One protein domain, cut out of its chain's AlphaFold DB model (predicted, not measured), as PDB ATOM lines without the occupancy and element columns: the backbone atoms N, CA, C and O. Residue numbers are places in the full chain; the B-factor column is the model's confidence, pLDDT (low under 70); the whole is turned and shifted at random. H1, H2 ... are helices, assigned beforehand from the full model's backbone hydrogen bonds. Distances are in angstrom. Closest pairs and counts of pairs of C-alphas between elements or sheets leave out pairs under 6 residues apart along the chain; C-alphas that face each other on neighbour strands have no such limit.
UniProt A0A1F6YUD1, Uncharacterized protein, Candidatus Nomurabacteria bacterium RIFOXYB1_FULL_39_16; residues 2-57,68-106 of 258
ATOM      1  N   ALA A   2     201.062 124.846 100.717       51.75
ATOM      2  CA  ALA A   2     200.183 124.591  99.582       51.75
ATOM      3  C   ALA A   2     199.856 125.924  98.890       51.75
ATOM      4  O   ALA A   2     199.910 126.971  99.528       51.75
ATOM      5  N   ILE A   3     199.511 125.901  97.600       53.78
ATOM      6  CA  ILE A   3     199.123 127.116  96.853       53.78
ATOM      7  C   ILE A   3     197.929 127.807  97.537       53.78
ATOM      8  O   ILE A   3     197.913 129.026  97.674       53.78
ATOM      9  N   GLY A   4     197.000 127.023  98.094       55.47
ATOM     10  CA  GLY A   4     195.874 127.540  98.874       55.47
ATOM     11  C   GLY A   4     196.263 128.318 100.140       55.47
ATOM     12  O   GLY A   4     195.504 129.191 100.550       55.47
ATOM     13  N   ASP A   5     197.439 128.070 100.728       61.19
ATOM     14  CA  ASP A   5     197.923 128.824 101.897       61.19
ATOM     15  C   ASP A   5     198.426 130.226 101.506       61.19
ATOM     16  O   ASP A   5     198.485 131.116 102.348       61.19
ATOM     17  N   LEU A   6     198.814 130.413 100.239       61.97
ATOM     18  CA  LEU A   6     199.282 131.694  99.699       61.97
ATOM     19  C   LEU A   6     198.112 132.552  99.210       61.97
ATOM     20  O   LEU A   6     198.086 133.748  99.465       61.97
ATOM     21  N   VAL A   7     197.126 131.936  98.550       63.94
ATOM     22  CA  VAL A   7     195.965 132.648  97.986       63.94
ATOM     23  C   VAL A   7     195.011 133.155  99.071       63.94
ATOM     24  O   VAL A   7     194.396 134.197  98.891       63.94
ATOM     25  N   ASN A   8     194.906 132.461 100.209       75.00
ATOM     26  CA  ASN A   8     194.010 132.842 101.311       75.00
ATOM     27  C   ASN A   8     194.714 133.625 102.433       75.00
ATOM     28  O   ASN A   8     194.202 133.694 103.550       75.00
ATOM     29  N   LYS A   9     195.918 134.144 102.178       79.00
ATOM     30  CA  LYS A   9     196.679 134.899 103.173       79.00
ATOM     31  C   LYS A   9     196.149 136.332 103.254       79.00
ATOM     32  O   LYS A   9     195.985 136.975 102.226       79.00
ATOM     33  N   ASP A  10     195.896 136.777 104.476       83.81
ATOM     34  CA  ASP A  10     195.469 138.129 104.848       83.81
ATOM     35  C   ASP A  10     196.262 138.496 106.119       83.81
ATOM     36  O   ASP A  10     196.052 137.937 107.208       83.81
ATOM     37  N   THR A  11     197.311 139.294 105.935       85.25
ATOM     38  CA  THR A  11     198.344 139.569 106.939       85.25
ATOM     39  C   THR A  11     197.884 140.618 107.940       85.25
ATOM     40  O   THR A  11     198.191 140.487 109.132       85.25
ATOM     41  N   ASP A  12     197.159 141.632 107.486       83.62
ATOM     42  CA  ASP A  12     196.688 142.743 108.311       83.62
ATOM     43  C   ASP A  12     195.248 142.557 108.828       83.62
ATOM     44  O   ASP A  12     194.844 143.236 109.780       83.62
ATOM     45  N   ARG A  13     194.548 141.536 108.320       85.31
ATOM     46  CA  ARG A  13     193.202 141.098 108.712       85.31
ATOM     47  C   ARG A  13     192.126 142.126 108.411       85.31
ATOM     48  O   ARG A  13     191.141 142.205 109.158       85.31
ATOM     49  N   ASP A  14     192.309 142.913 107.359       79.12
ATOM     50  CA  ASP A  14     191.321 143.897 106.923       79.12
ATOM     51  C   ASP A  14     190.202 143.284 106.049       79.12
ATOM     52  O   ASP A  14     189.184 143.936 105.779       79.12
ATOM     53  N   GLY A  15     190.334 141.994 105.708       79.50
ATOM     54  CA  GLY A  15     189.392 141.235 104.891       79.50
ATOM     55  C   GLY A  15     189.688 141.288 103.392       79.50
ATOM     56  O   GLY A  15     188.898 140.750 102.608       79.50
ATOM     57  N   ILE A  16     190.790 141.919 102.993       80.50
ATOM     58  CA  ILE A  16     191.363 141.889 101.652       80.50
ATOM     59  C   ILE A  16     192.539 140.911 101.688       80.50
ATOM     60  O   ILE A  16     193.289 140.819 102.650       80.50
ATOM     61  N   LEU A  17     192.669 140.089 100.651       83.94
ATOM     62  CA  LEU A  17     193.748 139.107 100.594       83.94
ATOM     63  C   LEU A  17     195.056 139.795 100.170       83.94
ATOM     64  O   LEU A  17     195.039 140.608  99.246       83.94
ATOM     65  N   ASP A  18     196.192 139.364 100.730       82.38
ATOM     66  CA  ASP A  18     197.537 139.933 100.500       82.38
ATOM     67  C   ASP A  18     197.904 140.078  99.011       82.38
ATOM     68  O   ASP A  18     198.754 140.884  98.619       82.38
ATOM     69  N   TRP A  19     197.343 139.205  98.170       80.75
ATOM     70  CA  TRP A  19     197.593 139.194  96.733       80.75
ATOM     71  C   TRP A  19     196.774 140.247  95.983       80.75
ATOM     72  O   TRP A  19     197.182 140.654  94.895       80.75
ATOM     73  N   GLU A  20     195.619 140.652  96.517       81.75
ATOM     74  CA  GLU A  20     194.710 141.614  95.894       81.75
ATOM     75  C   GLU A  20     195.233 143.040  96.089       81.75
ATOM     76  O   GLU A  20     195.246 143.819  95.139       81.75
ATOM     77  N   GLU A  21     195.740 143.375  97.272       84.31
ATOM     78  CA  GLU A  21     196.170 144.734  97.631       84.31
ATOM     79  C   GLU A  21     197.222 145.350  96.685       84.31
ATOM     80  O   GLU A  21     196.997 146.459  96.188       84.31
ATOM     81  N   PRO A  22     198.310 144.656  96.292       82.50
ATOM     82  CA  PRO A  22     199.282 145.211  95.352       82.50
ATOM     83  C   PRO A  22     198.713 145.467  93.958       82.50
ATOM     84  O   PRO A  22     199.235 146.328  93.250       82.50
ATOM     85  N   LEU A  23     197.660 144.747  93.545       78.75
ATOM     86  CA  LEU A  23     196.991 145.005  92.263       78.75
ATOM     87  C   LEU A  23     196.323 146.385  92.252       78.75
ATOM     88  O   LEU A  23     196.164 146.985  91.190       78.75
ATOM     89  N   TRP A  24     195.993 146.901  93.436       81.38
ATOM     90  CA  TRP A  24     195.438 148.234  93.653       81.38
ATOM     91  C   TRP A  24     196.483 149.246  94.149       81.38
ATOM     92  O   TRP A  24     196.142 150.401  94.404       81.38
ATOM     93  N   GLY A  25     197.756 148.845  94.247       82.62
ATOM     94  CA  GLY A  25     198.848 149.683  94.751       82.62
ATOM     95  C   GLY A  25     198.856 149.858  96.273       82.62
ATOM     96  O   GLY A  25     199.398 150.852  96.758       82.62
ATOM     97  N   LEU A  26     198.247 148.922  97.002       86.94
ATOM     98  CA  LEU A  26     198.118 148.902  98.459       86.94
ATOM     99  C   LEU A  26     199.160 147.954  99.096       86.94
ATOM    100  O   LEU A  26     199.790 147.146  98.404       86.94
ATOM    101  N   ASP A  27     199.410 148.122 100.393       84.75
ATOM    102  CA  ASP A  27     200.426 147.435 101.195       84.75
ATOM    103  C   ASP A  27     199.769 146.385 102.102       84.75
ATOM    104  O   ASP A  27     199.172 146.765 103.105       84.75
ATOM    105  N   PRO A  28     200.010 145.082 101.857       85.38
ATOM    106  CA  PRO A  28     199.316 143.993 102.542       85.38
ATOM    107  C   PRO A  28     199.647 143.818 104.018       85.38
ATOM    108  O   PRO A  28     199.211 142.885 104.686       85.38
ATOM    109  N   THR A  29     200.508 144.676 104.556       87.69
ATOM    110  CA  THR A  29     200.835 144.691 105.980       87.69
ATOM    111  C   THR A  29     200.101 145.793 106.738       87.69
ATOM    112  O   THR A  29     200.343 145.961 107.941       87.69
ATOM    113  N   LYS A  30     199.243 146.566 106.058       86.69
ATOM    114  CA  LYS A  30     198.595 147.756 106.602       86.69
ATOM    115  C   LYS A  30     197.135 147.852 106.178       86.69
ATOM    116  O   LYS A  30     196.847 148.261 105.067       86.69
ATOM    117  N   THR A  31     196.259 147.813 107.181       83.88
ATOM    118  CA  THR A  31     194.811 148.019 106.995       83.88
ATOM    119  C   THR A  31     194.456 149.382 106.372       83.88
ATOM    120  O   THR A  31     193.332 149.628 105.931       83.88
ATOM    121  N   GLU A  32     195.400 150.327 106.446       88.62
ATOM    122  CA  GLU A  32     195.367 151.638 105.806       88.62
ATOM    123  C   GLU A  32     196.750 151.921 105.197       88.62
ATOM    124  O   GLU A  32     197.667 152.404 105.879       88.62
ATOM    125  N   THR A  33     196.918 151.657 103.902       85.06
ATOM    126  CA  THR A  33     198.135 152.038 103.173       85.06
ATOM    127  C   THR A  33     198.321 153.553 103.190       85.06
ATOM    128  O   THR A  33     199.435 154.061 103.363       85.06
ATOM    129  N   THR A  34     197.215 154.287 103.032       85.00
ATOM    130  CA  THR A  34     197.169 155.741 103.200       85.00
ATOM    131  C   THR A  34     196.516 156.072 104.542       85.00
ATOM    132  O   THR A  34     195.331 155.795 104.705       85.00
ATOM    133  N   PRO A  35     197.232 156.713 105.489       83.81
ATOM    134  CA  PRO A  35     196.688 157.001 106.814       83.81
ATOM    135  C   PRO A  35     195.347 157.745 106.760       83.81
ATOM    136  O   PRO A  35     195.246 158.812 106.145       83.81
ATOM    137  N   GLY A  36     194.337 157.203 107.441       83.19
ATOM    138  CA  GLY A  36     192.983 157.751 107.503       83.19
ATOM    139  C   GLY A  36     192.054 157.315 106.368       83.19
ATOM    140  O   GLY A  36     190.930 157.818 106.297       83.19
ATOM    141  N   VAL A  37     192.491 156.414 105.482       84.88
ATOM    142  CA  VAL A  37     191.661 155.832 104.422       84.88
ATOM    143  C   VAL A  37     191.793 154.304 104.461       84.88
ATOM    144  O   VAL A  37     192.855 153.800 104.113       84.88
ATOM    145  N   PRO A  38     190.731 153.567 104.837       87.19
ATOM    146  CA  PRO A  38     190.722 152.105 104.788       87.19
ATOM    147  C   PRO A  38     190.906 151.579 103.369       87.19
ATOM    148  O   PRO A  38     190.213 152.029 102.446       87.19
ATOM    149  N   ASP A  39     191.757 150.575 103.211       83.25
ATOM    150  CA  ASP A  39     192.123 150.006 101.912       83.25
ATOM    151  C   ASP A  39     190.911 149.380 101.197       83.25
ATOM    152  O   ASP A  39     190.666 149.632 100.012       83.25
ATOM    153  N   SER A  40     190.011 148.753 101.957       83.06
ATOM    154  CA  SER A  40     188.708 148.263 101.474       83.06
ATOM    155  C   SER A  40     187.848 149.341 100.797       83.06
ATOM    156  O   SER A  40     187.138 149.069  99.820       83.06
ATOM    157  N   SER A  41     187.921 150.589 101.268       84.56
ATOM    158  CA  SER A  41     187.188 151.714 100.677       84.56
ATOM    159  C   SER A  41     187.822 152.197  99.369       84.56
ATOM    160  O   SER A  41     187.098 152.575  98.440       84.56
ATOM    161  N   VAL A  42     189.154 152.121  99.266       84.00
ATOM    162  CA  VAL A  42     189.918 152.441  98.052       84.00
ATOM    163  C   VAL A  42     189.600 151.429  96.958       84.00
ATOM    164  O   VAL A  42     189.181 151.829  95.869       84.00
ATOM    165  N   ILE A  43     189.694 150.131  97.260       83.00
ATOM    166  CA  ILE A  43     189.391 149.055  96.305       83.00
ATOM    167  C   ILE A  43     187.953 149.164  95.805       83.00
ATOM    168  O   ILE A  43     187.703 149.103  94.601       83.00
ATOM    169  N   LYS A  44     186.991 149.385  96.706       82.50
ATOM    170  CA  LYS A  44     185.582 149.553  96.329       82.50
ATOM    171  C   LYS A  44     185.387 150.707  95.344       82.50
ATOM    172  O   LYS A  44     184.657 150.557  94.365       82.50
ATOM    173  N   LYS A  45     186.038 151.847  95.585       83.94
ATOM    174  CA  LYS A  45     185.978 153.008  94.691       83.94
ATOM    175  C   LYS A  45     186.599 152.697  93.326       83.94
ATOM    176  O   LYS A  45     185.970 152.978  92.310       83.94
ATOM    177  N   LEU A  46     187.777 152.077  93.302       81.69
ATOM    178  CA  LEU A  46     188.475 151.725  92.062       81.69
ATOM    179  C   LEU A  46     187.699 150.692  91.233       81.69
ATOM    180  O   LEU A  46     187.593 150.844  90.018       81.69
ATOM    181  N   LYS A  47     187.075 149.696  91.876       78.38
ATOM    182  CA  LYS A  47     186.176 148.734  91.214       78.38
ATOM    183  C   LYS A  47     185.009 149.452  90.523       78.38
ATOM    184  O   LYS A  47     184.741 149.194  89.352       78.38
ATOM    185  N   VAL A  48     184.370 150.407  91.205       78.44
ATOM    186  CA  VAL A  48     183.285 151.220  90.619       78.44
ATOM    187  C   VAL A  48     183.775 152.075  89.450       78.44
ATOM    188  O   VAL A  48     183.110 152.124  88.416       78.44
ATOM    189  N   GLU A  49     184.934 152.724  89.577       78.75
ATOM    190  CA  GLU A  49     185.533 153.538  88.506       78.75
ATOM    191  C   GLU A  49     185.902 152.708  87.267       78.75
ATOM    192  O   GLU A  49     185.794 153.198  86.144       78.75
ATOM    193  N   GLN A  50     186.271 151.439  87.455       73.38
ATOM    194  CA  GLN A  50     186.552 150.484  86.378       73.38
ATOM    195  C   GLN A  50     185.294 149.809  85.801       73.38
ATOM    196  O   GLN A  50     185.401 148.943  84.935       73.38
ATOM    197  N   GLY A  51     184.095 150.208  86.238       58.38
ATOM    198  CA  GLY A  51     182.833 149.694  85.704       58.38
ATOM    199  C   GLY A  51     182.378 148.361  86.304       58.38
ATOM    200  O   GLY A  51     181.377 147.808  85.843       58.38
ATOM    201  N   PHE A  52     183.039 147.861  87.356       63.97
ATOM    202  CA  PHE A  52     182.484 146.775  88.162       63.97
ATOM    203  C   PHE A  52     181.279 147.325  88.936       63.97
ATOM    204  O   PHE A  52     181.396 148.221  89.774       63.97
ATOM    205  N   SER A  53     180.082 146.838  88.603       49.72
ATOM    206  CA  SER A  53     178.830 147.370  89.148       49.72
ATOM    207  C   SER A  53     178.732 147.134  90.660       49.72
ATOM    208  O   SER A  53     178.626 145.999  91.117       49.72
ATOM    209  N   SER A  54     178.704 148.221  91.438       45.22
ATOM    210  CA  SER A  54     178.332 148.196  92.856       45.22
ATOM    211  C   SER A  54     176.821 148.032  92.999       45.22
ATOM    212  O   SER A  54     176.083 149.014  93.003       45.22
ATOM    213  N   ASN A  55     176.353 146.803  93.203       40.31
ATOM    214  CA  ASN A  55     175.095 146.595  93.917       40.31
ATOM    215  C   ASN A  55     175.393 146.597  95.417       40.31
ATOM    216  O   ASN A  55     175.427 145.558  96.069       40.31
ATOM    217  N   THR A  56     175.666 147.774  95.976       39.59
ATOM    218  CA  THR A  56     175.872 147.918  97.418       39.59
ATOM    219  C   THR A  56     174.533 148.120  98.103       39.59
ATOM    220  O   THR A  56     173.942 149.194  98.004       39.59
ATOM    221  N   THR A  57     174.084 147.107  98.839       34.12
ATOM    222  CA  THR A  57     173.344 147.360 100.078       34.12
ATOM    223  C   THR A  57     174.356 147.390 101.217       34.12
ATOM    224  O   THR A  57     175.293 146.598 101.265       34.12
ATOM    225  N   THR A  68     182.511 133.128  86.414       88.00
ATOM    226  CA  THR A  68     182.768 131.973  85.541       88.00
ATOM    227  C   THR A  68     183.957 131.162  86.068       88.00
ATOM    228  O   THR A  68     184.733 131.643  86.905       88.00
ATOM    229  N   GLU A  69     184.149 129.928  85.603       85.12
ATOM    230  CA  GLU A  69     185.358 129.185  85.976       85.12
ATOM    231  C   GLU A  69     186.619 129.817  85.394       85.12
ATOM    232  O   GLU A  69     187.666 129.749  86.040       85.12
ATOM    233  N   THR A  70     186.516 130.488  84.247       87.19
ATOM    234  CA  THR A  70     187.590 131.308  83.671       87.19
ATOM    235  C   THR A  70     187.948 132.497  84.563       87.19
ATOM    236  O   THR A  70     189.136 132.770  84.760       87.19
ATOM    237  N   ASP A  71     186.963 133.169  85.165       83.00
ATOM    238  CA  ASP A  71     187.208 134.261  86.117       83.00
ATOM    239  C   ASP A  71     187.889 133.747  87.385       83.00
ATOM    240  O   ASP A  71     188.895 134.306  87.829       83.00
ATOM    241  N   LYS A  72     187.364 132.659  87.963       82.56
ATOM    242  CA  LYS A  72     187.954 132.029  89.154       82.56
ATOM    243  C   LYS A  72     189.375 131.559  88.875       82.56
ATOM    244  O   LYS A  72     190.262 131.784  89.692       82.56
ATOM    245  N   PHE A  73     189.586 130.953  87.711       80.94
ATOM    246  CA  PHE A  73     190.894 130.506  87.259       80.94
ATOM    247  C   PHE A  73     191.869 131.680  87.122       80.94
ATOM    248  O   PHE A  73     192.977 131.625  87.648       80.94
ATOM    249  N   SER A  74     191.450 132.749  86.445       82.00
ATOM    250  CA  SER A  74     192.285 133.926  86.210       82.00
ATOM    251  C   SER A  74     192.664 134.594  87.528       82.00
ATOM    252  O   SER A  74     193.832 134.922  87.725       82.00
ATOM    253  N   ARG A  75     191.713 134.724  88.463       79.12
ATOM    254  CA  ARG A  75     191.989 135.198  89.827       79.12
ATOM    255  C   ARG A  75     193.035 134.329  90.489       79.12
ATOM    256  O   ARG A  75     194.098 134.840  90.789       79.12
ATOM    257  N   GLU A  76     192.796 133.028  90.611       75.50
ATOM    258  CA  GLU A  76     193.740 132.103  91.244       75.50
ATOM    259  C   GLU A  76     195.149 132.188  90.633       75.50
ATOM    260  O   GLU A  76     196.141 132.253  91.367       75.50
ATOM    261  N   LEU A  77     195.249 132.259  89.301       77.94
ATOM    262  CA  LEU A  77     196.517 132.405  88.593       77.94
ATOM    263  C   LEU A  77     197.225 133.717  88.960       77.94
ATOM    264  O   LEU A  77     198.393 133.694  89.354       77.94
ATOM    265  N   PHE A  78     196.537 134.856  88.850       77.56
ATOM    266  CA  PHE A  78     197.124 136.164  89.147       77.56
ATOM    267  C   PHE A  78     197.439 136.333  90.633       77.56
ATOM    268  O   PHE A  78     198.511 136.841  90.956       77.56
ATOM    269  N   SER A  79     196.578 135.842  91.528       73.62
ATOM    270  CA  SER A  79     196.818 135.794  92.974       73.62
ATOM    271  C   SER A  79     198.094 135.024  93.294       73.62
ATOM    272  O   SER A  79     198.937 135.479  94.071       73.62
ATOM    273  N   THR A  80     198.265 133.868  92.649       72.19
ATOM    274  CA  THR A  80     199.455 133.032  92.811       72.19
ATOM    275  C   THR A  80     200.696 133.767  92.310       72.19
ATOM    276  O   THR A  80     201.674 133.877  93.045       72.19
ATOM    277  N   ILE A  81     200.659 134.339  91.101       73.56
ATOM    278  CA  ILE A  81     201.787 135.098  90.532       73.56
ATOM    279  C   ILE A  81     202.154 136.304  91.411       73.56
ATOM    280  O   ILE A  81     203.336 136.513  91.689       73.56
ATOM    281  N   ALA A  82     201.171 137.079  91.877       73.62
ATOM    282  CA  ALA A  82     201.387 138.245  92.733       73.62
ATOM    283  C   ALA A  82     202.055 137.856  94.062       73.62
ATOM    284  O   ALA A  82     203.090 138.424  94.419       73.62
ATOM    285  N   SER A  83     201.534 136.821  94.727       69.75
ATOM    286  CA  SER A  83     202.094 136.290  95.980       69.75
ATOM    287  C   SER A  83     203.540 135.814  95.810       69.75
ATOM    288  O   SER A  83     204.382 135.979  96.693       69.75
ATOM    289  N   LEU A  84     203.865 135.207  94.667       70.56
ATOM    290  CA  LEU A  84     205.213 134.710  94.388       70.56
ATOM    291  C   LEU A  84     206.200 135.838  94.070       70.56
ATOM    292  O   LEU A  84     207.343 135.794  94.531       70.56
ATOM    293  N   ASN A  85     205.750 136.864  93.342       69.62
ATOM    294  CA  ASN A  85     206.543 138.060  93.059       69.62
ATOM    295  C   ASN A  85     206.899 138.825  94.341       69.62
ATOM    296  O   ASN A  85     208.046 139.242  94.490       69.62
ATOM    297  N   GLN A  86     205.964 138.956  95.289       67.00
ATOM    298  CA  GLN A  86     206.222 139.588  96.592       67.00
ATOM    299  C   GLN A  86     207.310 138.869  97.398       67.00
ATOM    300  O   GLN A  86     208.121 139.507  98.065       67.00
ATOM    301  N   ASN A  87     207.344 137.539  97.324       64.31
ATOM    302  CA  ASN A  87     208.304 136.733  98.073       64.31
ATOM    303  C   ASN A  87     209.672 136.610  97.372       64.31
ATOM    304  O   ASN A  87     210.604 136.061  97.957       64.31
ATOM    305  N   GLY A  88     209.816 137.103  96.135       62.69
ATOM    306  CA  GLY A  88     211.057 137.010  95.355       62.69
ATOM    307  C   GLY A  88     211.422 135.586  94.910       62.69
ATOM    308  O   GLY A  88     212.565 135.342  94.524       62.69
ATOM    309  N   VAL A  89     210.475 134.641  94.962       61.28
ATOM    310  CA  VAL A  89     210.683 133.206  94.683       61.28
ATOM    311  C   VAL A  89     209.961 132.807  93.393       61.28
ATOM    312  O   VAL A  89     209.030 132.009  93.405       61.28
ATOM    313  N   MET A  90     210.377 133.371  92.258       66.44
ATOM    314  CA  MET A  90     209.985 132.848  90.945       66.44
ATOM    315  C   MET A  90     211.120 131.983  90.395       66.44
ATOM    316  O   MET A  90     211.937 132.426  89.591       66.44
ATOM    317  N   ASP A  91     211.207 130.750  90.890       72.94
ATOM    318  CA  ASP A  91     212.091 129.720  90.350       72.94
ATOM    319  C   ASP A  91     211.325 128.773  89.408       72.94
ATOM    320  O   ASP A  91     210.091 128.760  89.361       72.94
ATOM    321  N   GLN A  92     212.054 127.951  88.650       75.75
ATOM    322  CA  GLN A  92     211.449 126.992  87.718       75.75
ATOM    323  C   GLN A  92     210.483 126.024  88.428       75.75
ATOM    324  O   GLN A  92     209.412 125.728  87.908       75.75
ATOM    325  N   THR A  93     210.808 125.605  89.655       72.56
ATOM    326  CA  THR A  93     209.962 124.733  90.489       72.56
ATOM    327  C   THR A  93     208.569 125.318  90.712       72.56
ATOM    328  O   THR A  93     207.570 124.600  90.776       72.56
ATOM    329  N   THR A  94     208.499 126.634  90.875       69.88
ATOM    330  CA  THR A  94     207.255 127.360  91.105       69.88
ATOM    331  C   THR A  94     206.430 127.463  89.821       69.88
ATOM    332  O   THR A  94     205.222 127.223  89.856       69.88
ATOM    333  N   ILE A  95     207.078 127.714  88.679       75.25
ATOM    334  CA  ILE A  95     206.437 127.702  87.351       75.25
ATOM    335  C   ILE A  95     205.828 126.323  87.052       75.25
ATOM    336  O   ILE A  95     204.689 126.228  86.582       75.25
ATOM    337  N   ASP A  96     206.544 125.248  87.383       79.19
ATOM    338  CA  ASP A  96     206.080 123.876  87.160       79.19
ATOM    339  C   ASP A  96     204.855 123.538  88.030       79.19
ATOM    340  O   ASP A  96     203.927 122.858  87.579       79.19
ATOM    341  N   LYS A  97     204.798 124.053  89.267       71.81
ATOM    342  CA  LYS A  97     203.634 123.894  90.158       71.81
ATOM    343  C   LYS A  97     202.407 124.648  89.655       71.81
ATOM    344  O   LYS A  97     201.320 124.075  89.672       71.81
ATOM    345  N   ILE A  98     202.579 125.882  89.174       72.56
ATOM    346  CA  ILE A  98     201.494 126.652  88.541       72.56
ATOM    347  C   ILE A  98     200.975 125.895  87.317       72.56
ATOM    348  O   ILE A  98     199.774 125.687  87.185       72.56
ATOM    349  N   SER A  99     201.880 125.409  86.463       76.88
ATOM    350  CA  SER A  99     201.523 124.650  85.256       76.88
ATOM    351  C   SER A  99     200.800 123.336  85.577       76.88
ATOM    352  O   SER A  99     199.885 122.927  84.862       76.88
ATOM    353  N   SER A 100     201.182 122.667  86.665       78.75
ATOM    354  CA  SER A 100     200.519 121.436  87.112       78.75
ATOM    355  C   SER A 100     199.119 121.718  87.659       78.75
ATOM    356  O   SER A 100     198.165 121.059  87.255       78.75
ATOM    357  N   SER A 101     198.982 122.740  88.509       71.12
ATOM    358  CA  SER A 101     197.694 123.179  89.057       71.12
ATOM    359  C   SER A 101     196.735 123.646  87.954       71.12
ATOM    360  O   SER A 101     195.565 123.264  87.950       71.12
ATOM    361  N   LEU A 102     197.255 124.363  86.951       70.25
ATOM    362  CA  LEU A 102     196.538 124.735  85.730       70.25
ATOM    363  C   LEU A 102     195.950 123.509  85.024       70.25
ATOM    364  O   LEU A 102     194.755 123.457  84.735       70.25
ATOM    365  N   ASN A 103     196.793 122.508  84.772       75.69
ATOM    366  CA  ASN A 103     196.377 121.279  84.107       75.69
ATOM    367  C   ASN A 103     195.330 120.504  84.911       75.69
ATOM    368  O   ASN A 103     194.406 119.948  84.320       75.69
ATOM    369  N   GLU A 104     195.459 120.445  86.236       75.81
ATOM    370  CA  GLU A 104     194.474 119.785  87.099       75.81
ATOM    371  C   GLU A 104     193.124 120.502  87.065       75.81
ATOM    372  O   GLU A 104     192.089 119.847  86.935       75.81
ATOM    373  N   ARG A 105     193.122 121.838  87.114       71.38
ATOM    374  CA  ARG A 105     191.892 122.638  87.120       71.38
ATOM    375  C   ARG A 105     191.144 122.550  85.791       71.38
ATOM    376  O   ARG A 105     189.941 122.328  85.803       71.38
ATOM    377  N   ILE A 106     191.856 122.618  84.661       72.38
ATOM    378  CA  ILE A 106     191.264 122.420  83.325       72.38
ATOM    379  C   ILE A 106     190.688 121.000  83.194       72.38
ATOM    380  O   ILE A 106     189.630 120.806  82.609       72.38
TER     381      ILE A 106
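What this domain is: This is residues 2 to 57 and 68 to 106 of the 258 residues of an uncharacterized protein of Candidatus Nomurabacteria bacterium RIFOXYB1_FULL_39_16 (UniProt A0A1F6YUD1). Four helices, H5, H4, H2 and H3, stand in a loosely joined row, with H4 and H5 at one end as a helical hairpin and short H1 packing on residues 76 to 83 of H4. Long links, residues 8 to 20 and 25 to 38, join H1 to H2 and H2 to H3. The printed part has 95 residues, 54 of them in five named helices, H1 to H5 in chain order, with no named strand; the class is all helix. It is only just compact, close to loose, with a radius of gyration of the C-alphas of 14.8 A and spans of 41 by 29 by 18 A.

How they stand to each other: H1, residues 3 to 7, touches residues 76 to 83 alone of H4, residues 69 to 87; the closest C-alphas are those of Val 7 and Ser 79, 6.0 A apart. H2, residues 21 to 24, is close to H4 but not clearly touching, with C-alphas of Pro 22 and Ala 82 closest at 7.7 A. H2 only just touches H3, residues 39 to 49, with 3 pairs of C-alphas within 8 A, the closest those of Trp 24 and Ile 43 at 6.7 A. H3 and H4 are apart. H5, residues 92 to 106, forms a hairpin with H4, opposite ways at a shallow tilt of 14 degrees. They only just touch, through residues 73 to 80 alone of H4, with 3 pairs of C-alphas within 8 A, the closest those of Leu 77 and Ile 98 at 7.6 A. Every O i to N i+4 pair is within hydrogen-bond range in H1, H3, H4 and H5; H2 is too short for one.

Where its parts are: H1 begins at C-alpha 3 (199.123, 127.116, 96.853) and is 6.5 A long; H2 measures 5.3 A and H3 15.4 A. H4, 27.0 A, begins at C-alpha 69 (185.358, 129.185, 85.976). H5, 21.2 A, ends at C-alpha 106 (191.264, 122.420, 83.325).

The domain as a whole: The C-alphas farthest apart are those of Thr 57 and Gln 92, 44.9 A. Residues 58 to 67 are not printed, and C-alphas 57 and 68 are 23.2 A apart across this cut, which lies in the link from H3 to H4. The link from H4 to H5 is tight. Mean pLDDT of the printed part is 75.2; residues 2 to 7, 51 to 57, 83, 85 to 90 and 94 are under 70.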